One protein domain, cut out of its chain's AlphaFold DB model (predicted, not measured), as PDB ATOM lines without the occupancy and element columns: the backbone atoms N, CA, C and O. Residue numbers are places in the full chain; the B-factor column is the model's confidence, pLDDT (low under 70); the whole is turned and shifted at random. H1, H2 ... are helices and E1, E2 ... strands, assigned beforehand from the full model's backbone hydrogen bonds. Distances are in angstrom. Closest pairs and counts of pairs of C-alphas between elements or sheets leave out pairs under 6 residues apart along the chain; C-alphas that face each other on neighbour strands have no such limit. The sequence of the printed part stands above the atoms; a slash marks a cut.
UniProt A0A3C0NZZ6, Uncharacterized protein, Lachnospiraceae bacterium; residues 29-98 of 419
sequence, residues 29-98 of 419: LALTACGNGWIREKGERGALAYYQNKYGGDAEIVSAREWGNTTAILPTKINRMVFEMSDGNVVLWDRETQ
ATOM      1  N   LEU A  29      96.135 135.814 182.491       62.41
ATOM      2  CA  LEU A  29      97.176 134.827 182.157       62.41
ATOM      3  C   LEU A  29      97.127 133.569 183.046       62.41
ATOM      4  O   LEU A  29      97.308 132.458 182.558       62.41
ATOM      5  N   ALA A  30      96.859 133.722 184.346       60.88
ATOM      6  CA  ALA A  30      96.706 132.590 185.257       60.88
ATOM      7  C   ALA A  30      95.436 131.773 184.953       60.88
ATOM      8  O   ALA A  30      95.459 130.545 185.008       60.88
ATOM      9  N   LEU A  31      94.336 132.441 184.588       58.09
ATOM     10  CA  LEU A  31      93.089 131.781 184.198       58.09
ATOM     11  C   LEU A  31      93.219 131.038 182.860       58.09
ATOM     12  O   LEU A  31      92.677 129.941 182.736       58.09
ATOM     13  N   THR A  32      93.960 131.575 181.882       56.25
ATOM     14  CA  THR A  32      94.197 130.879 180.605       56.25
ATOM     15  C   THR A  32      95.138 129.679 180.760       56.25
ATOM     16  O   THR A  32      94.862 128.622 180.195       56.25
ATOM     17  N   ALA A  33      96.188 129.785 181.583       55.88
ATOM     18  CA  ALA A  33      97.100 128.671 181.860       55.88
ATOM     19  C   ALA A  33      96.413 127.508 182.606       55.88
ATOM     20  O   ALA A  33      96.605 126.343 182.252       55.88
ATOM     21  N   CYS A  34      95.557 127.808 183.591       57.50
ATOM     22  CA  CYS A  34      94.762 126.792 184.291       57.50
ATOM     23  C   CYS A  34      93.698 126.148 183.387       57.50
ATOM     24  O   CYS A  34      93.415 124.958 183.530       57.50
ATOM     25  N   GLY A  35      93.126 126.913 182.450       56.72
ATOM     26  CA  GLY A  35      92.167 126.396 181.474       56.72
ATOM     27  C   GLY A  35      92.769 125.294 180.599       56.72
ATOM     28  O   GLY A  35      92.177 124.224 180.472       56.72
ATOM     29  N   ASN A  36      93.973 125.518 180.069       61.41
ATOM     30  CA  ASN A  36      94.620 124.576 179.152       61.41
ATOM     31  C   ASN A  36      95.089 123.285 179.846       61.41
ATOM     32  O   ASN A  36      94.919 122.201 179.290       61.41
ATOM     33  N   GLY A  37      95.605 123.374 181.079       70.44
ATOM     34  CA  GLY A  37      96.016 122.192 181.850       70.44
ATOM     35  C   GLY A  37      94.846 121.262 182.190       70.44
ATOM     36  O   GLY A  37      94.939 120.051 182.005       70.44
ATOM     37  N   TRP A  38      93.710 121.830 182.610       74.12
ATOM     38  CA  TRP A  38      92.515 121.050 182.947       74.12
ATOM     39  C   TRP A  38      91.881 120.372 181.725       74.12
ATOM     40  O   TRP A  38      91.427 119.231 181.809       74.12
ATOM     41  N   ILE A  39      91.865 121.058 180.576       75.75
ATOM     42  CA  ILE A  39      91.377 120.486 179.315       75.75
ATOM     43  C   ILE A  39      92.233 119.280 178.925       75.75
ATOM     44  O   ILE A  39      91.680 118.228 178.615       75.75
ATOM     45  N   ARG A  40      93.562 119.415 178.983       81.12
ATOM     46  CA  ARG A  40      94.484 118.325 178.664       81.12
ATOM     47  C   ARG A  40      94.280 117.122 179.583       81.12
ATOM     48  O   ARG A  40      94.066 116.030 179.078       81.12
ATOM     49  N   GLU A  41      94.239 117.325 180.898       85.19
ATOM     50  CA  GLU A  41      94.039 116.241 181.873       85.19
ATOM     51  C   GLU A  41      92.693 115.520 181.678       85.19
ATOM     52  O   GLU A  41      92.601 114.292 181.765       85.19
ATOM     53  N   LYS A  42      91.626 116.277 181.384       86.12
ATOM     54  CA  LYS A  42      90.314 115.706 181.057       86.12
ATOM     55  C   LYS A  42      90.383 114.845 179.794       86.12
ATOM     56  O   LYS A  42      89.799 113.762 179.782       86.12
ATOM     57  N   GLY A  43      91.072 115.333 178.765       86.31
ATOM     58  CA  GLY A  43      91.250 114.627 177.503       86.31
ATOM     59  C   GLY A  43      92.087 113.362 177.647       86.31
ATOM     60  O   GLY A  43      91.649 112.317 177.191       86.31
ATOM     61  N   GLU A  44      93.216 113.422 178.360       90.56
ATOM     62  CA  GLU A  44      94.080 112.260 178.618       90.56
ATOM     63  C   GLU A  44      93.308 111.163 179.362       90.56
ATOM     64  O   GLU A  44      93.261 110.015 178.927       90.56
ATOM     65  N   ARG A  45      92.606 111.518 180.447       90.31
ATOM     66  CA  ARG A  45      91.801 110.548 181.204       90.31
ATOM     67  C   ARG A  45      90.700 109.923 180.349       90.31
ATOM     68  O   ARG A  45      90.435 108.730 180.469       90.31
ATOM     69  N   GLY A  46      90.024 110.733 179.539       89.88
ATOM     70  CA  GLY A  46      88.933 110.257 178.701       89.88
ATOM     71  C   GLY A  46      89.408 109.416 177.520       89.88
ATOM     72  O   GLY A  46      88.780 108.402 177.241       89.88
ATOM     73  N   ALA A  47      90.532 109.773 176.895       87.56
ATOM     74  CA  ALA A  47      91.149 109.013 175.812       87.56
ATOM     75  C   ALA A  47      91.630 107.645 176.301       87.56
ATOM     76  O   ALA A  47      91.315 106.627 175.690       87.56
ATOM     77  N   LEU A  48      92.296 107.614 177.459       91.81
ATOM     78  CA  LEU A  48      92.725 106.374 178.094       91.81
ATOM     79  C   LEU A  48      91.528 105.476 178.426       91.81
ATOM     80  O   LEU A  48      91.505 104.308 178.050       91.81
ATOM     81  N   ALA A  49      90.500 106.034 179.076       90.62
ATOM     82  CA  ALA A  49      89.292 105.288 179.414       90.62
ATOM     83  C   ALA A  49      88.554 104.785 178.165       90.62
ATOM     84  O   ALA A  49      88.086 103.652 178.153       90.62
ATOM     85  N   TYR A  50      88.449 105.607 177.118       88.38
ATOM     86  CA  TYR A  50      87.872 105.220 175.833       88.38
ATOM     87  C   TYR A  50      88.606 104.015 175.238       88.38
ATOM     88  O   TYR A  50      87.981 102.990 174.972       88.38
ATOM     89  N   TYR A  51      89.928 104.120 175.098       87.69
ATOM     90  CA  TYR A  51      90.747 103.113 174.433       87.69
ATOM     91  C   TYR A  51      90.766 101.791 175.209       87.69
ATOM     92  O   TYR A  51      90.539 100.725 174.640       87.69
ATOM     93  N   GLN A  52      90.928 101.861 176.533       90.25
ATOM     94  CA  GLN A  52      90.912 100.685 177.406       90.25
ATOM     95  C   GLN A  52      89.539 100.004 177.438       90.25
ATOM     96  O   GLN A  52      89.468  98.777 177.413       90.25
ATOM     97  N   ASN A  53      88.445 100.773 177.461       89.06
ATOM     98  CA  ASN A  53      87.099 100.196 177.422       89.06
ATOM     99  C   ASN A  53      86.805  99.508 176.085       89.06
ATOM    100  O   ASN A  53      86.075  98.519 176.067       89.06
ATOM    101  N   LYS A  54      87.334 100.043 174.980       86.00
ATOM    102  CA  LYS A  54      87.068  99.543 173.630       86.00
ATOM    103  C   LYS A  54      87.914  98.316 173.282       86.00
ATOM    104  O   LYS A  54      87.369  97.335 172.786       86.00
ATOM    105  N   TYR A  55      89.213  98.353 173.570       86.44
ATOM    106  CA  TYR A  55      90.163  97.325 173.122       86.44
ATOM    107  C   TYR A  55      90.657  96.388 174.220       86.44
ATOM    108  O   TYR A  55      91.167  95.308 173.921       86.44
ATOM    109  N   GLY A  56      90.479  96.765 175.485       77.19
ATOM    110  CA  GLY A  56      91.101  96.076 176.608       77.19
ATOM    111  C   GLY A  56      92.625  96.257 176.643       77.19
ATOM    112  O   GLY A  56      93.263  96.628 175.661       77.19
ATOM    113  N   GLY A  57      93.220  95.977 177.802       76.50
ATOM    114  CA  GLY A  57      94.673  96.007 178.000       76.50
ATOM    115  C   GLY A  57      95.220  97.290 178.632       76.50
ATOM    116  O   GLY A  57      94.504  98.270 178.838       76.50
ATOM    117  N   ASP A  58      96.516  97.249 178.947       79.00
ATOM    118  CA  ASP A  58      97.261  98.289 179.667       79.00
ATOM    119  C   ASP A  58      97.945  99.267 178.693       79.00
ATOM    120  O   ASP A  58      99.154  99.480 178.748       79.00
ATOM    121  N   ALA A  59      97.193  99.830 177.744       82.94
ATOM    122  CA  ALA A  59      97.717 100.919 176.922       82.94
ATOM    123  C   ALA A  59      97.875 102.180 177.782       82.94
ATOM    124  O   ALA A  59      96.993 102.487 178.587       82.94
ATOM    125  N   GLU A  60      98.968 102.918 177.592       89.69
ATOM    126  CA  GLU A  60      99.250 104.194 178.258       89.69
ATOM    127  C   GLU A  60      99.352 105.326 177.231       89.69
ATOM    128  O   GLU A  60      99.658 105.085 176.067       89.69
ATOM    129  N   ILE A  61      99.121 106.572 177.652       88.50
ATOM    130  CA  ILE A  61      99.348 107.744 176.797       88.50
ATOM    131  C   ILE A  61     100.827 108.126 176.884       88.50
ATOM    132  O   ILE A  61     101.302 108.511 177.953       88.50
ATOM    133  N   VAL A  62     101.541 108.060 175.760       86.62
ATOM    134  CA  VAL A  62     102.968 108.413 175.664       86.62
ATOM    135  C   VAL A  62     103.186 109.856 175.222       86.62
ATOM    136  O   VAL A  62     104.188 110.474 175.590       86.62
ATOM    137  N   SER A  63     102.240 110.438 174.479       81.56
ATOM    138  CA  SER A  63     102.311 111.840 174.068       81.56
ATOM    139  C   SER A  63     100.922 112.471 173.953       81.56
ATOM    140  O   SER A  63      99.934 111.797 173.671       81.56
ATOM    141  N   ALA A  64     100.829 113.779 174.213       82.69
ATOM    142  CA  ALA A  64      99.600 114.544 174.029       82.69
ATOM    143  C   ALA A  64      99.906 115.900 173.389       82.69
ATOM    144  O   ALA A  64     100.721 116.667 173.916       82.69
ATOM    145  N   ARG A  65      99.241 116.205 172.274       77.06
ATOM    146  CA  ARG A  65      99.434 117.440 171.497       77.06
ATOM    147  C   ARG A  65      98.104 118.007 171.007       77.06
ATOM    148  O   ARG A  65      97.133 117.276 170.842       77.06
ATOM    149  N   GLU A  66      98.052 119.316 170.788       70.50
ATOM    150  CA  GLU A  66      96.965 119.911 170.003       70.50
ATOM    151  C   GLU A  66      97.120 119.483 168.534       70.50
ATOM    152  O   GLU A  66      98.227 119.176 168.086       70.50
ATOM    153  N   TRP A  67      96.006 119.382 167.811       62.16
ATOM    154  CA  TRP A  67      95.978 118.846 166.447       62.16
ATOM    155  C   TRP A  67      96.940 119.555 165.468       62.16
ATOM    156  O   TRP A  67      96.971 120.781 165.394       62.16
ATOM    157  N   GLY A  68      97.657 118.741 164.682       53.31
ATOM    158  CA  GLY A  68      98.447 119.056 163.476       53.31
ATOM    159  C   GLY A  68      98.298 117.898 162.466       53.31
ATOM    160  O   GLY A  68      97.492 117.015 162.739       53.31
ATOM    161  N   ASN A  69      99.022 117.875 161.334       42.91
ATOM    162  CA  ASN A  69      98.921 116.798 160.319       42.91
ATOM    163  C   ASN A  69      98.960 115.402 160.974       42.91
ATOM    164  O   ASN A  69      99.980 114.999 161.533       42.91
ATOM    165  N   THR A  70      97.840 114.677 160.933       45.22
ATOM    166  CA  THR A  70      97.768 113.260 161.316       45.22
ATOM    167  C   THR A  70      97.025 112.502 160.223       45.22
ATOM    168  O   THR A  70      96.103 113.054 159.628       45.22
ATOM    169  N   THR A  71      97.397 111.245 160.005       41.81
ATOM    170  CA  THR A  71      96.809 110.319 159.023       41.81
ATOM    171  C   THR A  71      95.509 109.655 159.507       41.81
ATOM    172  O   THR A  71      95.034 108.692 158.915       41.81
ATOM    173  N   ALA A  72      94.927 110.118 160.616       42.91
ATOM    174  CA  ALA A  72      93.752 109.486 161.203       42.91
ATOM    175  C   ALA A  72      92.451 109.896 160.487       42.91
ATOM    176  O   ALA A  72      92.111 111.078 160.409       42.91
ATOM    177  N   ILE A  73      91.690 108.896 160.046       49.06
ATOM    178  CA  ILE A  73      90.381 109.021 159.395       49.06
ATOM    179  C   ILE A  73      89.334 109.555 160.389       49.06
ATOM    180  O   ILE A  73      88.879 108.768 161.209       49.06
ATOM    181  N   LEU A  74      88.911 110.832 160.345       52.25
ATOM    182  CA  LEU A  74      87.855 111.348 161.250       52.25
ATOM    183  C   LEU A  74      87.079 112.584 160.775       52.25
ATOM    184  O   LEU A  74      87.707 113.391 160.100       52.25
ATOM    185  N   PRO A  75      85.826 112.830 161.281       44.16
ATOM    186  CA  PRO A  75      85.070 114.113 161.192       44.16
ATOM    187  C   PRO A  75      85.994 115.282 161.492       44.16
ATOM    188  O   PRO A  75      86.925 115.035 162.218       44.16
ATOM    189  N   THR A  76      85.801 116.527 161.045       46.19
ATOM    190  CA  THR A  76      86.704 117.661 161.371       46.19
ATOM    191  C   THR A  76      85.987 118.757 162.125       46.19
ATOM    192  O   THR A  76      85.035 119.336 161.608       46.19
ATOM    193  N   LYS A  77      86.509 119.102 163.309       47.50
ATOM    194  CA  LYS A  77      86.271 120.387 163.975       47.50
ATOM    195  C   LYS A  77      87.538 120.897 164.668       47.50
ATOM    196  O   LYS A  77      88.345 120.119 165.169       47.50
ATOM    197  N   ILE A  78      87.665 122.224 164.709       46.62
ATOM    198  CA  ILE A  78      88.848 123.058 165.027       46.62
ATOM    199  C   ILE A  78      89.290 122.978 166.518       46.62
ATOM    200  O   ILE A  78      89.969 123.856 167.034       46.62
ATOM    201  N   ASN A  79      88.919 121.938 167.271       59.28
ATOM    202  CA  ASN A  79      89.093 121.909 168.731       59.28
ATOM    203  C   ASN A  79      89.494 120.520 169.251       59.28
ATOM    204  O   ASN A  79      88.743 119.868 169.980       59.28
ATOM    205  N   ARG A  80      90.682 120.046 168.857       68.19
ATOM    206  CA  ARG A  80      91.104 118.654 169.078       68.19
ATOM    207  C   ARG A  80      92.400 118.501 169.832       68.19
ATOM    208  O   ARG A  80      93.344 119.262 169.636       68.19
ATOM    209  N   MET A  81      92.418 117.452 170.641       76.19
ATOM    210  CA  MET A  81      93.615 116.914 171.264       76.19
ATOM    211  C   MET A  81      93.921 115.550 170.655       76.19
ATOM    212  O   MET A  81      93.010 114.768 170.378       76.19
ATOM    213  N   VAL A  82      95.208 115.298 170.475       76.94
ATOM    214  CA  VAL A  82      95.788 114.061 169.971       76.94
ATOM    215  C   VAL A  82      96.538 113.403 171.111       76.94
ATOM    216  O   VAL A  82      97.372 114.058 171.734       76.94
ATOM    217  N   PHE A  83      96.240 112.137 171.372       82.62
ATOM    218  CA  PHE A  83      96.854 111.318 172.406       82.62
ATOM    219  C   PHE A  83      97.471 110.093 171.746       82.62
ATOM    220  O   PHE A  83      96.763 109.250 171.211       82.62
ATOM    221  N   GLU A  84      98.791 110.016 171.746       81.06
ATOM    222  CA  GLU A  84      99.510 108.849 171.253       81.06
ATOM    223  C   GLU A  84      99.542 107.786 172.344       81.06
ATOM    224  O   GLU A  84      99.879 108.076 173.498       81.06
ATOM    225  N   MET A  85      99.176 106.569 171.972       83.69
ATOM    226  CA  MET A  85      99.124 105.405 172.836       83.69
ATOM    227  C   MET A  85     100.441 104.625 172.750       83.69
ATOM    228  O   MET A  85     101.152 104.661 171.748       83.69
ATOM    229  N   SER A  86     100.765 103.873 173.798       86.56
ATOM    230  CA  SER A  86     101.994 103.075 173.903       86.56
ATOM    231  C   SER A  86     102.127 101.953 172.866       86.56
ATOM    232  O   SER A  86     103.210 101.393 172.720       86.56
ATOM    233  N   ASP A  87     101.042 101.593 172.180       80.19
ATOM    234  CA  ASP A  87     101.014 100.598 171.102       80.19
ATOM    235  C   ASP A  87     101.174 101.218 169.701       80.19
ATOM    236  O   ASP A  87     101.062 100.509 168.705       80.19
ATOM    237  N   GLY A  88     101.447 102.525 169.621       73.81
ATOM    238  CA  GLY A  88     101.624 103.260 168.369       73.81
ATOM    239  C   GLY A  88     100.328 103.808 167.769       73.81
ATOM    240  O   GLY A  88     100.392 104.566 166.803       73.81
ATOM    241  N   ASN A  89      99.159 103.490 168.341       75.19
ATOM    242  CA  ASN A  89      97.895 104.072 167.899       75.19
ATOM    243  C   ASN A  89      97.692 105.480 168.443       75.19
ATOM    244  O   ASN A  89      98.261 105.884 169.455       75.19
ATOM    245  N   VAL A  90      96.819 106.235 167.788       75.69
ATOM    246  CA  VAL A  90      96.489 107.599 168.183       75.69
ATOM    247  C   VAL A  90      95.009 107.688 168.512       75.69
ATOM    248  O   VAL A  90      94.171 107.339 167.688       75.69
ATOM    249  N   VAL A  91      94.693 108.208 169.697       78.00
ATOM    250  CA  VAL A  91      93.343 108.574 170.123       78.00
ATOM    251  C   VAL A  91      93.152 110.072 169.975       78.00
ATOM    252  O   VAL A  91      93.949 110.895 170.421       78.00
ATOM    253  N   LEU A  92      92.037 110.438 169.376       76.62
ATOM    254  CA  LEU A  92      91.653 111.800 169.082       76.62
ATOM    255  C   LEU A  92      90.422 112.146 169.890       76.62
ATOM    256  O   LEU A  92      89.476 111.366 169.971       76.62
ATOM    257  N   TRP A  93      90.432 113.334 170.482       81.12
ATOM    258  CA  TRP A  93      89.302 113.843 171.244       81.12
ATOM    259  C   TRP A  93      88.753 115.111 170.613       81.12
ATOM    260  O   TRP A  93      89.426 116.147 170.577       81.12
ATOM    261  N   ASP A  94      87.502 115.038 170.166       75.38
ATOM    262  CA  ASP A  94      86.737 116.203 169.757       75.38
ATOM    263  C   ASP A  94      86.172 116.899 170.998       75.38
ATOM    264  O   ASP A  94      85.264 116.407 171.679       75.38
ATOM    265  N   ARG A  95      86.721 118.072 171.322       76.25
ATOM    266  CA  ARG A  95      86.301 118.817 172.512       76.25
ATOM    267  C   ARG A  95      84.914 119.429 172.363       76.25
ATOM    268  O   ARG A  95      84.308 119.755 173.382       76.25
ATOM    269  N   GLU A  96      84.412 119.620 171.149       73.50
ATOM    270  CA  GLU A  96      83.091 120.201 170.931       73.50
ATOM    271  C   GLU A  96      82.000 119.152 171.143       73.50
ATOM    272  O   GLU A  96      81.067 119.383 171.913       73.50
ATOM    273  N   THR A  97      82.147 117.980 170.521       71.25
ATOM    274  CA  THR A  97      81.159 116.893 170.623       71.25
ATOM    275  C   THR A  97      81.407 115.957 171.806       71.25
ATOM    276  O   THR A  97      80.539 115.153 172.138       71.25
ATOM    277  N   GLN A  98      82.557 116.085 172.479       77.62
ATOM    278  CA  GLN A  98      83.011 115.199 173.557       77.62
ATOM    279  C   GLN A  98      83.150 113.731 173.119       77.62
ATOM    280  O   GLN A  98      83.028 112.828 173.946       77.62
TER     281      GLN A  98
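Overview. This is residues 29 to 98 of the 419 residues of an uncharacterized protein of Lachnospiraceae bacterium (UniProt A0A3C0NZZ6). A small three-stranded antiparallel sheet has one long helix, H1, lying slantwise over one of its faces, and the first residues of that helix, 29 to 38, stick out well beyond the sheet. A long loop, residues 67 to 79, joins E1 to E2 and swings away from the side where H1 lies. The printed part has 70 residues, with one named helix and three named strands in the order H1, E1, E2, E3; the sheet's order is E1, E2, E3, and the class is mixed, helices and strands. The whole is compact, with a radius of gyration of the C-alphas of 12.4 A, yet elongated in outline, spanning 39 by 24 by 19 A.

Along the chain. The sheet is made of E1, residues 61 to 66, E2, residues 80 to 85, and E3, residues 90 to 94. E1 is 14.1 A from first to last C-alpha and begins with C-alpha 61 at (99.348, 107.744, 176.797). E2 is 15.9 A long, and E3, 13.1 A long, ends with C-alpha 94 at (86.737, 116.203, 169.757). H1, residues 29 to 55, measures 39.2 A and begins with C-alpha 29 at (97.176, 134.827, 182.157).

Arrangement. E1, E2 and E3 form a meander, each strand the antiparallel neighbour of the one before. E2 is the inner strand, and E1 and E3 are the edge strands. The hairpin E1 and E2 has an angle of 160 degrees between its directions, with N 65 and O 82 at 2.9 A and N 82 and O 65 at 2.8 A, within hydrogen-bond range. The hairpin E2 and E3 has an angle of 157 degrees, with N 83 and O 91 at 2.8 A and N 91 and O 83 at 2.8 A, also within range. H1 is on one face of this sheet, an arrangement of two layers, at a height over the sheet of 8.9 A. It lies over E1, E2 and, only just, E3, on which 3 of its C-alphas fall. On the local plane its line and that of E1 stand at 41 degrees, slantwise to the strands. The closest C-alphas of H1 and E3 are those of Ala 47 and Val 91, 6.1 A apart; those of H1 and E2 are Glu 44 and Phe 83, 6.9 A apart. In H1 every O i to N i+4 pair is within hydrogen-bond range.

Size, cuts and confidence. The two C-alphas farthest apart, those of Leu 29 and Gly 56, are 39.6 A apart. Without residues 29 to 38 of H1, which stand free, the body spans 30 by 22 by 18 A. The printed part has no cut. The link from E1 to E2, 13 residues, is long; those from H1 to E1 and from E2 to E3 are tight. The mean pLDDT of the printed part is 72.7, and residues 29 to 36 and 67 to 80 are under 70.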